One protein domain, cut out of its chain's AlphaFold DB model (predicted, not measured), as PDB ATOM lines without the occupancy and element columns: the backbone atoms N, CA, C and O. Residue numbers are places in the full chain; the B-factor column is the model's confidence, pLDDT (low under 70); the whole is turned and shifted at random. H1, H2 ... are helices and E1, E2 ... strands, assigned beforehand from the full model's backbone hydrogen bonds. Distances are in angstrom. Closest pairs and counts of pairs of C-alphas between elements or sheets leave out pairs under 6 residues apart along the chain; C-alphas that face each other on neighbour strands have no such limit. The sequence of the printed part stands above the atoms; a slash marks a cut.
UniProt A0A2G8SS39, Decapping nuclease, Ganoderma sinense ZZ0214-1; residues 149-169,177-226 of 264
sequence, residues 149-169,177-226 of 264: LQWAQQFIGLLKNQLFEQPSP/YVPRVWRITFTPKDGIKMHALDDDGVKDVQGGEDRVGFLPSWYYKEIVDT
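What this domain is: This is residues 149 to 169 and 177 to 226 of the 264 residues of the protein "Decapping nuclease" of Ganoderma sinense ZZ0214-1 (UniProt A0A2G8SS39). This is a loose, open frame: a slender two-stranded hairpin, E1 and E2, with the helix H1 running lengthwise beside it without touching another helix, and two short helices, H2 and H3, set apart from each other at the end away from the hairpin's turn. Residues 149 to 154 of H1 stick out free. The 71 printed residues hold three named helices and two named strands in the order H1, E1, E2, H2, H3, a mixed class with one antiparallel sheet. The whole is loose, with a radius of gyration of the C-alphas of 14.3 A and spans of 38 by 26 by 24 A.

Where its parts are: Find C-alpha 149 at (181.688, 210.169, 227.042); from there H1, residues 149 to 164, runs 22.1 A. Past the cut, E1 covers residues 182 to 187 over 16.3 A, and E2 residues 191 to 196 over 17.4 A. Next come H2, residues 199 to 206, and H3, residues 217 to 225, which ends at C-alpha 225 at (212.953, 225.010, 231.070).

How they stand to each other: Look first at the hairpin of E1 and E2, antiparallel at 160 degrees. N 183 and O 195 are 2.9 A apart, within hydrogen-bond range. E1 and H2 are near each other, with 5 pairs of C-alphas within 10 A. H1 is apart from E2, H2 and H3. H3 is apart from E1, E2 and H2. Residues 211 to 212 pair antiparallel with residues 215 to 216. In H1, H2 and H3 every O i to N i+4 pair is within hydrogen-bond range.

The domain as a whole: The two C-alphas farthest apart, those of Lys 189 and Thr 226, are 42.6 A apart. Residues 170 to 176 are not printed, and C-alphas 169 and 177 are 7.9 A apart across the cut. Of the links printed whole, none is long. The pLDDT is under 70 at residues 166 to 169 and 177.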
ATOM      1  N   LEU A 149     180.920 209.455 226.019       95.31
ATOM      2  CA  LEU A 149     181.688 210.169 227.042       95.31
ATOM      3  C   LEU A 149     182.370 209.203 228.021       95.31
ATOM      4  O   LEU A 149     183.538 209.395 228.348       95.31
ATOM      5  N   GLN A 150     181.680 208.140 228.441       96.31
ATOM      6  CA  GLN A 150     182.260 207.090 229.283       96.31
ATOM      7  C   GLN A 150     183.400 206.370 228.568       96.31
ATOM      8  O   GLN A 150     184.458 206.165 229.160       96.31
ATOM      9  N   TRP A 151     183.219 206.032 227.288       95.31
ATOM     10  CA  TRP A 151     184.279 205.425 226.489       95.31
ATOM     11  C   TRP A 151     185.493 206.351 226.380       95.31
ATOM     12  O   TRP A 151     186.612 205.920 226.637       95.31
ATOM     13  N   ALA A 152     185.285 207.637 226.081       95.44
ATOM     14  CA  ALA A 152     186.366 208.616 225.999       95.44
ATOM     15  C   ALA A 152     187.082 208.802 227.350       95.44
ATOM     16  O   ALA A 152     188.309 208.890 227.392       95.44
ATOM     17  N   GLN A 153     186.345 208.795 228.465       95.81
ATOM     18  CA  GLN A 153     186.927 208.833 229.807       95.81
ATOM     19  C   GLN A 153     187.810 207.608 230.072       95.81
ATOM     20  O   GLN A 153     188.936 207.763 230.545       95.81
ATOM     21  N   GLN A 154     187.316 206.403 229.770       95.00
ATOM     22  CA  GLN A 154     188.080 205.164 229.933       95.00
ATOM     23  C   GLN A 154     189.318 205.161 229.040       95.00
ATOM     24  O   GLN A 154     190.406 204.850 229.511       95.00
ATOM     25  N   PHE A 155     189.174 205.580 227.783       94.88
ATOM     26  CA  PHE A 155     190.276 205.695 226.837       94.88
ATOM     27  C   PHE A 155     191.385 206.608 227.364       94.88
ATOM     28  O   PHE A 155     192.532 206.183 227.459       94.88
ATOM     29  N   ILE A 156     191.050 207.833 227.779       94.44
ATOM     30  CA  ILE A 156     192.038 208.769 228.328       94.44
ATOM     31  C   ILE A 156     192.667 208.211 229.611       94.44
ATOM     32  O   ILE A 156     193.869 208.363 229.811       94.44
ATOM     33  N   GLY A 157     191.884 207.547 230.468       92.81
ATOM     34  CA  GLY A 157     192.392 206.879 231.667       92.81
ATOM     35  C   GLY A 157     193.419 205.790 231.347       92.81
ATOM     36  O   GLY A 157     194.490 205.771 231.946       92.81
ATOM     37  N   LEU A 158     193.135 204.942 230.354       92.06
ATOM     38  CA  LEU A 158     194.058 203.907 229.882       92.06
ATOM     39  C   LEU A 158     195.361 204.510 229.354       92.06
ATOM     40  O   LEU A 158     196.433 204.049 229.736       92.06
ATOM     41  N   LEU A 159     195.281 205.559 228.527       92.62
ATOM     42  CA  LEU A 159     196.474 206.236 228.014       92.62
ATOM     43  C   LEU A 159     197.327 206.805 229.141       92.62
ATOM     44  O   LEU A 159     198.544 206.659 229.125       92.62
ATOM     45  N   LYS A 160     196.694 207.440 230.129       89.94
ATOM     46  CA  LYS A 160     197.406 207.971 231.287       89.94
ATOM     47  C   LYS A 160     198.111 206.850 232.038       89.94
ATOM     48  O   LYS A 160     199.328 206.906 232.144       89.94
ATOM     49  N   ASN A 161     197.399 205.820 232.484       89.06
ATOM     50  CA  ASN A 161     198.011 204.739 233.260       89.06
ATOM     51  C   ASN A 161     199.200 204.117 232.512       89.06
ATOM     52  O   ASN A 161     200.292 204.029 233.055       89.06
ATOM     53  N   GLN A 162     199.029 203.814 231.224       87.94
ATOM     54  CA  GLN A 162     200.093 203.218 230.420       87.94
ATOM     55  C   GLN A 162     201.313 204.125 230.219       87.94
ATOM     56  O   GLN A 162     202.422 203.607 230.142       87.94
ATOM     57  N   LEU A 163     201.141 205.447 230.111       87.00
ATOM     58  CA  LEU A 163     202.252 206.383 229.892       87.00
ATOM     59  C   LEU A 163     202.893 206.873 231.202       87.00
ATOM     60  O   LEU A 163     204.069 207.219 231.185       87.00
ATOM     61  N   PHE A 164     202.149 206.905 232.313       81.69
ATOM     62  CA  PHE A 164     202.642 207.327 233.633       81.69
ATOM     63  C   PHE A 164     203.310 206.195 234.427       81.69
ATOM     64  O   PHE A 164     204.146 206.480 235.275       81.69
ATOM     65  N   GLU A 165     202.962 204.930 234.175       72.94
ATOM     66  CA  GLU A 165     203.563 203.767 234.854       72.94
ATOM     67  C   GLU A 165     204.927 203.357 234.272       72.94
ATOM     68  O   GLU A 165     205.585 202.467 234.807       72.94
ATOM     69  N   GLN A 166     205.370 203.981 233.178       63.31
ATOM     70  CA  GLN A 166     206.674 203.678 232.597       63.31
ATOM     71  C   GLN A 166     207.774 204.378 233.397       63.31
ATOM     72  O   GLN A 166     207.676 205.592 233.598       63.31
ATOM     73  N   PRO A 167     208.838 203.664 233.810       55.38
ATOM     74  CA  PRO A 167     209.973 204.301 234.454       55.38
ATOM     75  C   PRO A 167     210.523 205.403 233.542       55.38
ATOM     76  O   PRO A 167     210.573 205.252 232.309       55.38
ATOM     77  N   SER A 168     210.920 206.527 234.146       54.81
ATOM     78  CA  SER A 168     211.842 207.454 233.494       54.81
ATOM     79  C   SER A 168     213.023 206.631 232.979       54.81
ATOM     80  O   SER A 168     213.438 205.697 233.665       54.81
ATOM     81  N   PRO A 169     213.530 206.876 231.761       52.50
ATOM     82  CA  PRO A 169     214.837 206.352 231.422       52.50
ATOM     83  C   PRO A 169     215.821 206.944 232.436       52.50
ATOM     84  O   PRO A 169     216.181 208.115 232.349       52.50
ATOM     85  N   TYR A 177     216.539 214.680 228.849       68.00
ATOM     86  CA  TYR A 177     215.351 213.825 228.807       68.00
ATOM     87  C   TYR A 177     214.634 214.002 227.460       68.00
ATOM     88  O   TYR A 177     214.207 215.110 227.124       68.00
ATOM     89  N   VAL A 178     214.477 212.915 226.695       74.75
ATOM     90  CA  VAL A 178     213.676 212.889 225.462       74.75
ATOM     91  C   VAL A 178     212.385 212.106 225.726       74.75
ATOM     92  O   VAL A 178     212.443 210.930 226.101       74.75
ATOM     93  N   PRO A 179     211.197 212.714 225.553       84.50
ATOM     94  CA  PRO A 179     209.936 212.052 225.848       84.50
ATOM     95  C   PRO A 179     209.637 210.958 224.822       84.50
ATOM     96  O   PRO A 179     209.761 211.153 223.612       84.50
ATOM     97  N   ARG A 180     209.156 209.804 225.297       90.44
ATOM     98  CA  ARG A 180     208.717 208.714 224.414       90.44
ATOM     99  C   ARG A 180     207.472 209.114 223.618       90.44
ATOM    100  O   ARG A 180     206.478 209.602 224.177       90.44
ATOM    101  N   VAL A 181     207.482 208.816 222.321       93.69
ATOM    102  CA  VAL A 181     206.328 208.987 221.431       93.69
ATOM    103  C   VAL A 181     205.605 207.652 221.267       93.69
ATOM    104  O   VAL A 181     206.223 206.607 221.091       93.69
ATOM    105  N   TRP A 182     204.277 207.692 221.332       94.94
ATOM    106  CA  TRP A 182     203.417 206.519 221.218       94.94
ATOM    107  C   TRP A 182     202.442 206.711 220.068       94.94
ATOM    108  O   TRP A 182     201.873 207.795 219.915       94.94
ATOM    109  N   ARG A 183     202.205 205.647 219.304       95.06
ATOM    110  CA  ARG A 183     201.204 205.606 218.242       95.06
ATOM    111  C   ARG A 183     200.008 204.789 218.694       95.06
ATOM    112  O   ARG A 183     200.146 203.658 219.162       95.06
ATOM    113  N   ILE A 184     198.833 205.391 218.551       95.00
ATOM    114  CA  ILE A 184     197.550 204.807 218.931       95.00
ATOM    115  C   ILE A 184     196.735 204.608 217.658       95.00
ATOM    116  O   ILE A 184     196.441 205.566 216.946       95.00
ATOM    117  N   THR A 185     196.343 203.367 217.390       93.75
ATOM    118  CA  THR A 185     195.516 203.006 216.240       93.75
ATOM    119  C   THR A 185     194.169 202.507 216.732       93.75
ATOM    120  O   THR A 185     194.104 201.540 217.488       93.75
ATOM    121  N   PHE A 186     193.094 203.145 216.276       91.88
ATOM    122  CA  PHE A 186     191.735 202.650 216.457       91.88
ATOM    123  C   PHE A 186     191.260 201.952 215.185       91.88
ATOM    124  O   PHE A 186     191.203 202.566 214.118       91.88
ATOM    125  N   THR A 187     190.859 200.691 215.318       92.00
ATOM    126  CA  THR A 187     190.221 199.932 214.245       92.00
ATOM    127  C   THR A 187     188.792 199.596 214.674       92.00
ATOM    128  O   THR A 187     188.602 198.971 215.723       92.00
ATOM    129  N   PRO A 188     187.760 199.998 213.904       88.81
ATOM    130  CA  PRO A 188     186.380 199.654 214.224       88.81
ATOM    131  C   PRO A 188     186.222 198.148 214.452       88.81
ATOM    132  O   PRO A 188     186.703 197.358 213.648       88.81
ATOM    133  N   LYS A 189     185.509 197.768 215.519       90.94
ATOM    134  CA  LYS A 189     185.293 196.381 215.991       90.94
ATOM    135  C   LYS A 189     186.504 195.683 216.627       90.94
ATOM    136  O   LYS A 189     186.276 194.827 217.472       90.94
ATOM    137  N   ASP A 190     187.730 196.088 216.312       91.94
ATOM    138  CA  ASP A 190     188.946 195.501 216.905       91.94
ATOM    139  C   ASP A 190     189.464 196.296 218.115       91.94
ATOM    140  O   ASP A 190     190.219 195.777 218.934       91.94
ATOM    141  N   GLY A 191     189.055 197.561 218.246       91.44
ATOM    142  CA  GLY A 191     189.405 198.419 219.372       91.44
ATOM    143  C   GLY A 191     190.697 199.203 219.153       91.44
ATOM    144  O   GLY A 191     190.973 199.676 218.051       91.44
ATOM    145  N   ILE A 192     191.448 199.410 220.236       92.75
ATOM    146  CA  ILE A 192     192.636 200.268 220.266       92.75
ATOM    147  C   ILE A 192     193.894 199.410 220.373       92.75
ATOM    148  O   ILE A 192     193.983 198.529 221.224       92.75
ATOM    149  N   LYS A 193     194.890 199.724 219.547       93.75
ATOM    150  CA  LYS A 193     196.259 199.219 219.659       93.75
ATOM    151  C   LYS A 193     197.192 200.385 219.938       93.75
ATOM    152  O   LYS A 193     197.034 201.450 219.346       93.75
ATOM    153  N   MET A 194     198.166 200.179 220.812       93.56
ATOM    154  CA  MET A 194     199.139 201.198 221.183       93.56
ATOM    155  C   MET A 194     200.541 200.592 221.196       93.56
ATOM    156  O   MET A 194     200.722 199.485 221.693       93.56
ATOM    157  N   HIS A 195     201.510 201.305 220.630       92.88
ATOM    158  CA  HIS A 195     202.922 200.917 220.638       92.88
ATOM    159  C   HIS A 195     203.813 202.160 220.707       92.88
ATOM    160  O   HIS A 195     203.417 203.238 220.252       92.88
ATOM    161  N   ALA A 196     204.992 202.015 221.307       93.56
ATOM    162  CA  ALA A 196     206.019 203.048 221.271       93.56
ATOM    163  C   ALA A 196     206.604 203.128 219.854       93.56
ATOM    164  O   ALA A 196     206.720 202.103 219.180       93.56
ATOM    165  N   LEU A 197     206.928 204.338 219.405       94.69
ATOM    166  CA  LEU A 197     207.615 204.545 218.135       94.69
ATOM    167  C   LEU A 197     209.117 204.309 218.304       94.69
ATOM    168  O   LEU A 197     209.692 204.671 219.330       94.69
ATOM    169  N   ASP A 198     209.716 203.698 217.288       94.00
ATOM    170  CA  ASP A 198     211.161 203.661 217.093       94.00
ATOM    171  C   ASP A 198     211.655 204.980 216.473       94.00
ATOM    172  O   ASP A 198     210.870 205.891 216.194       94.00
ATOM    173  N   ASP A 199     212.965 205.089 216.254       92.38
ATOM    174  CA  ASP A 199     213.583 206.311 215.731       92.38
ATOM    175  C   ASP A 199     213.014 206.722 214.367       92.38
ATOM    176  O   ASP A 199     212.834 207.910 214.102       92.38
ATOM    177  N   ASP A 200     212.701 205.758 213.500       93.62
ATOM    178  CA  ASP A 200     212.135 206.043 212.181       93.62
ATOM    179  C   ASP A 200     210.671 206.489 212.280       93.62
ATOM    180  O   ASP A 200     210.273 207.442 211.609       93.62
ATOM    181  N   GLY A 201     209.880 205.895 213.178       93.06
ATOM    182  CA  GLY A 201     208.533 206.364 213.493       93.06
ATOM    183  C   GLY A 201     208.510 207.753 214.136       93.06
ATOM    184  O   GLY A 201     207.587 208.530 213.890       93.06
ATOM    185  N   VAL A 202     209.519 208.105 214.939       94.06
ATOM    186  CA  VAL A 202     209.664 209.465 215.479       94.06
ATOM    187  C   VAL A 202     209.994 210.460 214.361       94.06
ATOM    188  O   VAL A 202     209.369 211.516 214.299       94.06
ATOM    189  N   LYS A 203     210.899 210.118 213.434       92.88
ATOM    190  CA  LYS A 203     211.197 210.965 212.263       92.88
ATOM    191  C   LYS A 203     209.973 211.185 211.371       92.88
ATOM    192  O   LYS A 203     209.772 212.293 210.882       92.88
ATOM    193  N   ASP A 204     209.151 210.151 211.188       92.19
ATOM    194  CA  ASP A 204     207.884 210.215 210.446       92.19
ATOM    195  C   ASP A 204     206.951 211.289 211.029       92.19
ATOM    196  O   ASP A 204     206.520 212.192 210.316       92.19
ATOM    197  N   VAL A 205     206.728 211.291 212.350       92.19
ATOM    198  CA  VAL A 205     205.869 212.310 212.990       92.19
ATOM    199  C   VAL A 205     206.504 213.703 213.072       92.19
ATOM    200  O   VAL A 205     205.789 214.695 213.227       92.19
ATOM    201  N   GLN A 206     207.834 213.803 212.978       93.44
ATOM    202  CA  GLN A 206     208.522 215.092 212.880       93.44
ATOM    203  C   GLN A 206     208.300 215.747 211.511       93.44
ATOM    204  O   GLN A 206     208.350 216.971 211.413       93.44
ATOM    205  N   GLY A 207     208.068 214.960 210.454       90.62
ATOM    206  CA  GLY A 207     207.749 215.474 209.120       90.62
ATOM    207  C   GLY A 207     208.829 216.380 208.511       90.62
ATOM    208  O   GLY A 207     208.523 217.209 207.661       90.62
ATOM    209  N   GLY A 208     210.085 216.261 208.959       91.38
ATOM    210  CA  GLY A 208     211.190 217.133 208.534       91.38
ATOM    211  C   GLY A 208     211.187 218.540 209.149       91.38
ATOM    212  O   GLY A 208     211.989 219.377 208.738       91.38
ATOM    213  N   GLU A 209     210.320 218.811 210.126       94.12
ATOM    214  CA  GLU A 209     210.267 220.081 210.854       94.12
ATOM    215  C   GLU A 209     211.091 220.052 212.157       94.12
ATOM    216  O   GLU A 209     211.448 218.992 212.674       94.12
ATOM    217  N   ASP A 210     211.372 221.233 212.722       95.56
ATOM    218  CA  ASP A 210     212.065 221.376 214.012       95.56
ATOM    219  C   ASP A 210     211.138 221.017 215.192       95.56
ATOM    220  O   ASP A 210     210.419 221.865 215.739       95.56
ATOM    221  N   ARG A 211     211.131 219.729 215.559       95.06
ATOM    222  CA  ARG A 211     210.236 219.145 216.569       95.06
ATOM    223  C   ARG A 211     210.953 218.167 217.510       95.06
ATOM    224  O   ARG A 211     211.833 217.416 217.092       95.06
ATOM    225  N   VAL A 212     210.495 218.084 218.761       93.44
ATOM    226  CA  VAL A 212     210.804 216.996 219.709       93.44
ATOM    227  C   VAL A 212     209.585 216.079 219.792       93.44
ATOM    228  O   VAL A 212     208.527 216.464 220.299       93.44
ATOM    229  N   GLY A 213     209.708 214.869 219.239       93.44
ATOM    230  CA  GLY A 213     208.540 214.055 218.915       93.44
ATOM    231  C   GLY A 213     207.667 214.790 217.900       93.44
ATOM    232  O   GLY A 213     208.125 215.091 216.806       93.44
ATOM    233  N   PHE A 214     206.431 215.123 218.270       94.56
ATOM    234  CA  PHE A 214     205.545 215.940 217.429       94.56
ATOM    235  C   PHE A 214     205.376 217.387 217.929       94.56
ATOM    236  O   PHE A 214     204.745 218.198 217.261       94.56
ATOM    237  N   LEU A 215     205.950 217.753 219.084       95.44
ATOM    238  CA  LEU A 215     205.865 219.131 219.580       95.44
ATOM    239  C   LEU A 215     206.946 220.009 218.937       95.44
ATOM    240  O   LEU A 215     208.090 219.565 218.847       95.44
ATOM    241  N   PRO A 216     206.645 221.270 218.573       96.38
ATOM    242  CA  PRO A 216     207.666 222.212 218.125       96.38
ATOM    243  C   PRO A 216     208.783 222.375 219.161       96.38
ATOM    244  O   PRO A 216     208.509 222.539 220.354       96.38
ATOM    245  N   SER A 217     210.042 222.379 218.718       94.62
ATOM    246  CA  SER A 217     211.201 222.437 219.621       94.62
ATOM    247  C   SER A 217     211.212 223.682 220.507       94.62
ATOM    248  O   SER A 217     211.623 223.604 221.664       94.62
ATOM    249  N   TRP A 218     210.748 224.829 219.995       95.25
ATOM    250  CA  TRP A 218     210.643 226.065 220.777       95.25
ATOM    251  C   TRP A 218     209.685 225.908 221.965       95.25
ATOM    252  O   TRP A 218     210.011 226.321 223.073       95.25
ATOM    253  N   TYR A 219     208.544 225.248 221.749       94.50
ATOM    254  CA  TYR A 219     207.528 225.034 222.775       94.50
ATOM    255  C   TYR A 219     207.998 224.001 223.792       94.50
ATOM    256  O   TYR A 219     207.840 224.199 224.991       94.50
ATOM    257  N   TYR A 220     208.623 222.917 223.318       92.31
ATOM    258  CA  TYR A 220     209.202 221.892 224.183       92.31
ATOM    259  C   TYR A 220     210.233 222.481 225.155       92.31
ATOM    260  O   TYR A 220     210.163 222.220 226.353       92.31
ATOM    261  N   LYS A 221     211.152 223.317 224.653       91.56
ATOM    262  CA  LYS A 221     212.140 224.016 225.488       91.56
ATOM    263  C   LYS A 221     211.458 224.915 226.514       91.56
ATOM    264  O   LYS A 221     211.773 224.830 227.690       91.56
ATOM    265  N   GLU A 222     210.463 225.697 226.097       91.56
ATOM    266  CA  GLU A 222     209.723 226.577 227.006       91.56
ATOM    267  C   GLU A 222     209.068 225.809 228.167       91.56
ATOM    268  O   GLU A 222     209.176 226.236 229.315       91.56
ATOM    269  N   ILE A 223     208.432 224.661 227.909       89.62
ATOM    270  CA  ILE A 223     207.744 223.891 228.960       89.62
ATOM    271  C   ILE A 223     208.684 223.059 229.839       89.62
ATOM    272  O   ILE A 223     208.324 222.772 230.976       89.62
ATOM    273  N   VAL A 224     209.862 222.671 229.343       85.44
ATOM    274  CA  VAL A 224     210.859 221.915 230.124       85.44
ATOM    275  C   VAL A 224     211.745 222.854 230.948       85.44
ATOM    276  O   VAL A 224     212.055 222.547 232.097       85.44
ATOM    277  N   ASP A 225     212.101 224.019 230.402       81.12
ATOM    278  CA  ASP A 225     212.953 225.010 231.070       81.12
ATOM    279  C   ASP A 225     212.177 225.879 232.072       81.12
ATOM    280  O   ASP A 225     212.782 226.542 232.916       81.12
ATOM    281  N   THR A 226     210.840 225.894 232.008       71.69
ATOM    282  CA  THR A 226     210.008 226.607 232.984       71.69
ATOM    283  C   THR A 226     209.805 225.734 234.226       71.69
ATOM    284  O   THR A 226     209.006 224.798 234.186       71.69
TER     285      THR A 226